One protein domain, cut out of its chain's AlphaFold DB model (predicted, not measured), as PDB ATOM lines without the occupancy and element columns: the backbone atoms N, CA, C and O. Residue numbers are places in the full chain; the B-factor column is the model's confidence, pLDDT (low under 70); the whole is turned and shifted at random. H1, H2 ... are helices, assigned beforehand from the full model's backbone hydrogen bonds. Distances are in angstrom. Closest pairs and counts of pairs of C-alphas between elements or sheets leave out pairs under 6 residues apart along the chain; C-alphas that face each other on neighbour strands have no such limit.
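What this domain is: This is residues 9 to 66 of the 66 residues of an uncharacterized protein of Marinomonas sp (UniProt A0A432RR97). Three separate helices are strung along an open, flat C-shaped chain: H2 makes the base, H1 makes one arm, and the stretch of residues 50 to 55 leads to H3 at the end of the other. The helices have no contact with one another, and the space between the two arms is empty. The printed part has 58 residues, with three named helices in the order H1, H2, H3 and no named strand; the class is all helix. The whole is extended, with a radius of gyration of the C-alphas of 17.6 A and spans of 46 by 40 by 13 A.

Where its parts are: H1 is residues 9 to 24, 22.8 A from first to last C-alpha, and begins at C-alpha 9 at (-53.847, 21.280, 64.805). H2, the longest helix by residues, is residues 33 to 49 and measures 24.6 A from first to last C-alpha; C-alpha 33 is at (-56.793, 21.657, 26.566), and C-alpha 49 is at (-33.294, 20.237, 33.652). H3 is residues 56 to 64, 12.2 A long, and ends at C-alpha 64 at (-29.763, 28.731, 58.891).

How they stand to each other: H1 and H2 are apart, with no C-alpha of the one within 8 A of the other. By the same measure H2 and H3 are apart, and H1 and H3 are apart. Residues 9 to 66 stand free, of which 9 to 24 belong to H1, 33 to 49 to H2 and 56 to 64 to H3. In H1 and H3 every O i to N i+4 pair is within hydrogen-bond range; in H2 it is 12 of 13.

The domain as a whole: The C-alphas farthest apart, those of Ser 28 and Asp 66, are 46.6 A apart. The printed part has no cut. The link from H1 to H2, 8 residues, and the link from H2 to H3, 6 residues, are short. The mean pLDDT of the printed part is 88.1; residues 26 to 28 and residue 66, the chain's last, are under 70.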
ATOM      1  N   GLU A   9     -53.470  22.680  65.040       94.44
ATOM      2  CA  GLU A   9     -53.847  21.280  64.805       94.44
ATOM      3  C   GLU A   9     -55.209  21.171  64.104       94.44
ATOM      4  O   GLU A   9     -55.345  20.458  63.113       94.44
ATOM      5  N   GLU A  10     -56.198  21.947  64.550       94.94
ATOM      6  CA  GLU A  10     -57.526  21.973  63.929       94.94
ATOM      7  C   GLU A  10     -57.486  22.528  62.501       94.94
ATOM      8  O   GLU A  10     -58.220  22.052  61.639       94.94
ATOM      9  N   LYS A  11     -56.608  23.498  62.219       94.06
ATOM     10  CA  LYS A  11     -56.391  24.003  60.853       94.06
ATOM     11  C   LYS A  11     -55.796  22.939  59.941       94.06
ATOM     12  O   LYS A  11     -56.217  22.844  58.792       94.06
ATOM     13  N   VAL A  12     -54.838  22.156  60.437       93.81
ATOM     14  CA  VAL A  12     -54.233  21.055  59.675       93.81
ATOM     15  C   VAL A  12     -55.281  19.989  59.376       93.81
ATOM     16  O   VAL A  12     -55.469  19.653  58.212       93.81
ATOM     17  N   ARG A  13     -56.038  19.545  60.387       94.06
ATOM     18  CA  ARG A  13     -57.108  18.559  60.186       94.06
ATOM     19  C   ARG A  13     -58.182  19.064  59.219       94.06
ATOM     20  O   ARG A  13     -58.594  18.333  58.329       94.06
ATOM     21  N   LEU A  14     -58.600  20.324  59.344       94.12
ATOM     22  CA  LEU A  14     -59.560  20.918  58.412       94.12
ATOM     23  C   LEU A  14     -59.008  20.961  56.980       94.12
ATOM     24  O   LEU A  14     -59.743  20.694  56.034       94.12
ATOM     25  N   ALA A  15     -57.726  21.292  56.802       94.00
ATOM     26  CA  ALA A  15     -57.095  21.268  55.486       94.00
ATOM     27  C   ALA A  15     -57.069  19.851  54.893       94.00
ATOM     28  O   ALA A  15     -57.367  19.697  53.711       94.00
ATOM     29  N   GLU A  16     -56.774  18.830  55.703       93.69
ATOM     30  CA  GLU A  16     -56.824  17.420  55.295       93.69
ATOM     31  C   GLU A  16     -58.238  17.000  54.871       93.69
ATOM     32  O   GLU A  16     -58.411  16.440  53.791       93.69
ATOM     33  N   GLU A  17     -59.260  17.321  55.669       93.81
ATOM     34  CA  GLU A  17     -60.660  16.989  55.368       93.81
ATOM     35  C   GLU A  17     -61.154  17.669  54.083       93.81
ATOM     36  O   GLU A  17     -61.807  17.040  53.246       93.81
ATOM     37  N   LEU A  18     -60.815  18.950  53.895       91.81
ATOM     38  CA  LEU A  18     -61.141  19.689  52.674       91.81
ATOM     39  C   LEU A  18     -60.424  19.108  51.453       91.81
ATOM     40  O   LEU A  18     -61.015  19.025  50.375       91.81
ATOM     41  N   TRP A  19     -59.163  18.705  51.617       90.75
ATOM     42  CA  TRP A  19     -58.379  18.095  50.550       90.75
ATOM     43  C   TRP A  19     -58.945  16.736  50.137       90.75
ATOM     44  O   TRP A  19     -59.131  16.488  48.948       90.75
ATOM     45  N   GLU A  20     -59.289  15.889  51.106       89.81
ATOM     46  CA  GLU A  20     -59.904  14.587  50.849       89.81
ATOM     47  C   GLU A  20     -61.252  14.748  50.136       89.81
ATOM     48  O   GLU A  20     -61.506  14.095  49.127       89.81
ATOM     49  N   SER A  21     -62.091  15.688  50.587       89.25
ATOM     50  CA  SER A  21     -63.366  15.991  49.931       89.25
ATOM     51  C   SER A  21     -63.181  16.415  48.471       89.25
ATOM     52  O   SER A  21     -63.906  15.939  47.599       89.25
ATOM     53  N   ALA A  22     -62.212  17.289  48.187       86.00
ATOM     54  CA  ALA A  22     -61.926  17.729  46.824       86.00
ATOM     55  C   ALA A  22     -61.385  16.586  45.947       86.00
ATOM     56  O   ALA A  22     -61.738  16.490  44.771       86.00
ATOM     57  N   TYR A  23     -60.564  15.699  46.517       84.62
ATOM     58  CA  TYR A  23     -60.015  14.534  45.824       84.62
ATOM     59  C   TYR A  23     -61.100  13.523  45.425       84.62
ATOM     60  O   TYR A  23     -61.094  13.013  44.304       84.62
ATOM     61  N   GLN A  24     -62.081  13.269  46.293       85.62
ATOM     62  CA  GLN A  24     -63.206  12.383  45.964       85.62
ATOM     63  C   GLN A  24     -64.077  12.935  44.820       85.62
ATOM     64  O   GLN A  24     -64.670  12.172  44.058       85.62
ATOM     65  N   GLU A  25     -64.104  14.257  44.647       83.12
ATOM     66  CA  GLU A  25     -64.827  14.945  43.573       83.12
ATOM     67  C   GLU A  25     -63.936  15.304  42.368       83.12
ATOM     68  O   GLU A  25     -64.365  16.044  41.480       83.12
ATOM     69  N   GLN A  26     -62.709  14.776  42.284       67.88
ATOM     70  CA  GLN A  26     -61.700  15.159  41.282       67.88
ATOM     71  C   GLN A  26     -62.188  15.028  39.827       67.88
ATOM     72  O   GLN A  26     -61.769  15.792  38.956       67.88
ATOM     73  N   THR A  27     -63.101  14.097  39.551       66.31
ATOM     74  CA  THR A  27     -63.725  13.895  38.233       66.31
ATOM     75  C   THR A  27     -64.673  15.021  37.812       66.31
ATOM     76  O   THR A  27     -65.018  15.101  36.633       66.31
ATOM     77  N   SER A  28     -65.071  15.909  38.727       69.75
ATOM     78  CA  SER A  28     -65.948  17.055  38.448       69.75
ATOM     79  C   SER A  28     -65.212  18.278  37.880       69.75
ATOM     80  O   SER A  28     -65.856  19.185  37.354       69.75
ATOM     81  N   ALA A  29     -63.874  18.295  37.933       75.06
ATOM     82  CA  ALA A  29     -63.040  19.390  37.443       75.06
ATOM     83  C   ALA A  29     -62.313  18.995  36.139       75.06
ATOM     84  O   ALA A  29     -61.175  18.518  36.180       75.06
ATOM     85  N   PRO A  30     -62.938  19.174  34.959       80.12
ATOM     86  CA  PRO A  30     -62.297  18.850  33.691       80.12
ATOM     87  C   PRO A  30     -61.089  19.759  33.434       80.12
ATOM     88  O   PRO A  30     -61.176  20.985  33.521       80.12
ATOM     89  N   ILE A  31     -59.960  19.153  33.061       83.50
ATOM     90  CA  ILE A  31     -58.768  19.885  32.626       83.50
ATOM     91  C   ILE A  31     -58.979  20.344  31.181       83.50
ATOM     92  O   ILE A  31     -59.148  19.522  30.275       83.50
ATOM     93  N   SER A  32     -58.942  21.658  30.963       90.31
ATOM     94  CA  SER A  32     -59.015  22.253  29.625       90.31
ATOM     95  C   SER A  32     -57.784  21.909  28.784       90.31
ATOM     96  O   SER A  32     -56.695  21.669  29.307       90.31
ATOM     97  N   ASP A  33     -57.917  21.955  27.461       93.88
ATOM     98  CA  ASP A  33     -56.793  21.657  26.566       93.88
ATOM     99  C   ASP A  33     -55.642  22.667  26.705       93.88
ATOM    100  O   ASP A  33     -54.477  22.302  26.566       93.88
ATOM    101  N   VAL A  34     -55.945  23.914  27.090       95.12
ATOM    102  CA  VAL A  34     -54.929  24.928  27.421       95.12
ATOM    103  C   VAL A  34     -54.109  24.507  28.643       95.12
ATOM    104  O   VAL A  34     -52.884  24.613  28.635       95.12
ATOM    105  N   GLN A  35     -54.761  23.996  29.690       93.38
ATOM    106  CA  GLN A  35     -54.073  23.518  30.892       93.38
ATOM    107  C   GLN A  35     -53.233  22.267  30.609       93.38
ATOM    108  O   GLN A  35     -52.119  22.171  31.121       93.38
ATOM    109  N   LYS A  36     -53.717  21.349  29.757       93.88
ATOM    110  CA  LYS A  36     -52.932  20.186  29.308       93.88
ATOM    111  C   LYS A  36     -51.670  20.616  28.564       93.88
ATOM    112  O   LYS A  36     -50.588  20.171  28.915       93.88
ATOM    113  N   ALA A  37     -51.788  21.550  27.620       95.94
ATOM    114  CA  ALA A  37     -50.637  22.042  26.863       95.94
ATOM    115  C   ALA A  37     -49.567  22.684  27.767       95.94
ATOM    116  O   ALA A  37     -48.369  22.496  27.554       95.94
ATOM    117  N   ILE A  38     -49.989  23.415  28.807       96.19
ATOM    118  CA  ILE A  38     -49.074  23.966  29.816       96.19
ATOM    119  C   ILE A  38     -48.401  22.844  30.614       96.19
ATOM    120  O   ILE A  38     -47.198  22.917  30.869       96.19
ATOM    121  N   LEU A  39     -49.159  21.822  31.021       93.31
ATOM    122  CA  LEU A  39     -48.622  20.679  31.754       93.31
ATOM    123  C   LEU A  39     -47.567  19.940  30.924       93.31
ATOM    124  O   LEU A  39     -46.461  19.732  31.414       93.31
ATOM    125  N   ASP A  40     -47.863  19.640  29.660       95.25
ATOM    126  CA  ASP A  40     -46.941  18.960  28.746       95.25
ATOM    127  C   ASP A  40     -45.645  19.757  28.554       95.25
ATOM    128  O   ASP A  40     -44.545  19.204  28.630       95.25
ATOM    129  N   ALA A  41     -45.755  21.078  28.375       95.00
ATOM    130  CA  ALA A  41     -44.596  21.954  28.245       95.00
ATOM    131  C   ALA A  41     -43.722  21.958  29.511       95.00
ATOM    132  O   ALA A  41     -42.494  21.914  29.416       95.00
ATOM    133  N   ARG A  42     -44.342  21.987  30.700       93.25
ATOM    134  CA  ARG A  42     -43.627  21.957  31.986       93.25
ATOM    135  C   ARG A  42     -42.957  20.611  32.236       93.25
ATOM    136  O   ARG A  42     -41.803  20.600  32.650       93.25
ATOM    137  N   SER A  43     -43.633  19.505  31.935       91.19
ATOM    138  CA  SER A  43     -43.054  18.162  32.037       91.19
ATOM    139  C   SER A  43     -41.849  18.012  31.108       91.19
ATOM    140  O   SER A  43     -40.787  17.583  31.540       91.19
ATOM    141  N   ALA A  44     -41.959  18.466  29.856       94.12
ATOM    142  CA  ALA A  44     -40.844  18.430  28.911       94.12
ATOM    143  C   ALA A  44     -39.660  19.327  29.323       94.12
ATOM    144  O   ALA A  44     -38.519  19.041  28.956       94.12
ATOM    145  N   ALA A  45     -39.912  20.424  30.043       92.00
ATOM    146  CA  ALA A  45     -38.857  21.265  30.606       92.00
ATOM    147  C   ALA A  45     -38.165  20.580  31.795       92.00
ATOM    148  O   ALA A  45     -36.936  20.559  31.844       92.00
ATOM    149  N   PHE A  46     -38.938  19.967  32.693       89.81
ATOM    150  CA  PHE A  46     -38.414  19.224  33.839       89.81
ATOM    151  C   PHE A  46     -37.558  18.025  33.416       89.81
ATOM    152  O   PHE A  46     -36.467  17.841  33.942       89.81
ATOM    153  N   GLU A  47     -37.976  17.257  32.407       89.25
ATOM    154  CA  GLU A  47     -37.178  16.136  31.876       89.25
ATOM    155  C   GLU A  47     -35.795  16.569  31.357       89.25
ATOM    156  O   GLU A  47     -34.858  15.775  31.318       89.25
ATOM    157  N   LYS A  48     -35.652  17.840  30.957       89.12
ATOM    158  CA  LYS A  48     -34.382  18.393  30.472       89.12
ATOM    159  C   LYS A  48     -33.499  18.930  31.587       89.12
ATOM    160  O   LYS A  48     -32.283  18.802  31.474       89.12
ATOM    161  N   ASP A  49     -34.076  19.586  32.592       87.62
ATOM    162  CA  ASP A  49     -33.294  20.237  33.652       87.62
ATOM    163  C   ASP A  49     -33.089  19.348  34.891       87.62
ATOM    164  O   ASP A  49     -32.121  19.551  35.619       87.62
ATOM    165  N   GLN A  50     -33.958  18.347  35.091       83.56
ATOM    166  CA  GLN A  50     -34.002  17.454  36.252       83.56
ATOM    167  C   GLN A  50     -33.794  18.180  37.587       83.56
ATOM    168  O   GLN A  50     -33.131  17.687  38.503       83.56
ATOM    169  N   ASN A  51     -34.371  19.368  37.722       80.75
ATOM    170  CA  ASN A  51     -34.345  20.156  38.937       80.75
ATOM    171  C   ASN A  51     -35.354  19.569  39.925       80.75
ATOM    172  O   ASN A  51     -36.460  20.075  40.112       80.75
ATOM    173  N   ILE A  52     -34.956  18.459  40.548       80.31
ATOM    174  CA  ILE A  52     -35.753  17.634  41.471       80.31
ATOM    175  C   ILE A  52     -36.081  18.395  42.779       80.31
ATOM    176  O   ILE A  52     -36.749  17.882  43.672       80.31
ATOM    177  N   GLY A  53     -35.681  19.665  42.885       81.56
ATOM    178  CA  GLY A  53     -35.778  20.440  44.106       81.56
ATOM    179  C   GLY A  53     -34.780  19.940  45.144       81.56
ATOM    180  O   GLY A  53     -33.869  19.161  44.868       81.56
ATOM    181  N   THR A  54     -34.907  20.443  46.363       86.81
ATOM    182  CA  THR A  54     -34.049  20.060  47.482       86.81
ATOM    183  C   THR A  54     -34.932  19.700  48.658       86.81
ATOM    184  O   THR A  54     -35.894  20.411  48.953       86.81
ATOM    185  N   GLU A  55     -34.596  18.603  49.333       91.00
ATOM    186  CA  GLU A  55     -35.293  18.177  50.541       91.00
ATOM    187  C   GLU A  55     -35.337  19.305  51.571       91.00
ATOM    188  O   GLU A  55     -34.336  19.986  51.822       91.00
ATOM    189  N   TRP A  56     -36.495  19.491  52.209       86.94
ATOM    190  CA  TRP A  56     -36.729  20.632  53.097       86.94
ATOM    191  C   TRP A  56     -35.676  20.750  54.202       86.94
ATOM    192  O   TRP A  56     -35.213  21.847  54.507       86.94
ATOM    193  N   HIS A  57     -35.250  19.630  54.786       92.38
ATOM    194  CA  HIS A  57     -34.244  19.655  55.845       92.38
ATOM    195  C   HIS A  57     -32.868  20.140  55.350       92.38
ATOM    196  O   HIS A  57     -32.135  20.747  56.129       92.38
ATOM    197  N   LEU A  58     -32.516  19.900  54.080       92.38
ATOM    198  CA  LEU A  58     -31.271  20.381  53.470       92.38
ATOM    199  C   LEU A  58     -31.361  21.879  53.182       92.38
ATOM    200  O   LEU A  58     -30.460  22.624  53.559       92.38
ATOM    201  N   LEU A  59     -32.478  22.326  52.600       90.94
ATOM    202  CA  LEU A  59     -32.727  23.744  52.342       90.94
ATOM    203  C   LEU A  59     -32.762  24.554  53.644       90.94
ATOM    204  O   LEU A  59     -32.135  25.604  53.749       90.94
ATOM    205  N   LYS A  60     -33.458  24.049  54.668       90.94
ATOM    206  CA  LYS A  60     -33.527  24.678  55.990       90.94
ATOM    207  C   LYS A  60     -32.145  24.807  56.623       90.94
ATOM    208  O   LYS A  60     -31.856  25.839  57.211       90.94
ATOM    209  N   LYS A  61     -31.306  23.772  56.509       93.88
ATOM    210  CA  LYS A  61     -29.929  23.817  57.006       93.88
ATOM    211  C   LYS A  61     -29.136  24.926  56.309       93.88
ATOM    212  O   LYS A  61     -28.544  25.741  56.999       93.88
ATOM    213  N   GLN A  62     -29.208  25.003  54.980       91.88
ATOM    214  CA  GLN A  62     -28.551  26.054  54.198       91.88
ATOM    215  C   GLN A  62     -29.003  27.464  54.619       91.88
ATOM    216  O   GLN A  62     -28.168  28.330  54.825       91.88
ATOM    217  N   LEU A  63     -30.309  27.686  54.800       91.12
ATOM    218  CA  LEU A  63     -30.864  28.990  55.194       91.12
ATOM    219  C   LEU A  63     -30.530  29.417  56.633       91.12
ATOM    220  O   LEU A  63     -30.762  30.567  56.989       91.12
ATOM    221  N   MET A  64     -30.086  28.486  57.480       88.81
ATOM    222  CA  MET A  64     -29.763  28.731  58.891       88.81
ATOM    223  C   MET A  64     -28.251  28.772  59.161       88.81
ATOM    224  O   MET A  64     -27.860  29.025  60.298       88.81
ATOM    225  N   GLU A  65     -27.419  28.474  58.156       74.75
ATOM    226  CA  GLU A  65     -25.949  28.519  58.229       74.75
ATOM    227  C   GLU A  65     -25.355  29.822  57.636       74.75
ATOM    228  O   GLU A  65     -24.131  29.967  57.634       74.75
ATOM    229  N   ASP A  66     -26.207  30.772  57.222       52.19
ATOM    230  CA  ASP A  66     -25.885  32.186  56.923       52.19
ATOM    231  C   ASP A  66     -26.211  33.106  58.122       52.19
ATOM    232  O   ASP A  66     -25.499  34.124  58.307       52.19
TER     233      ASP A  66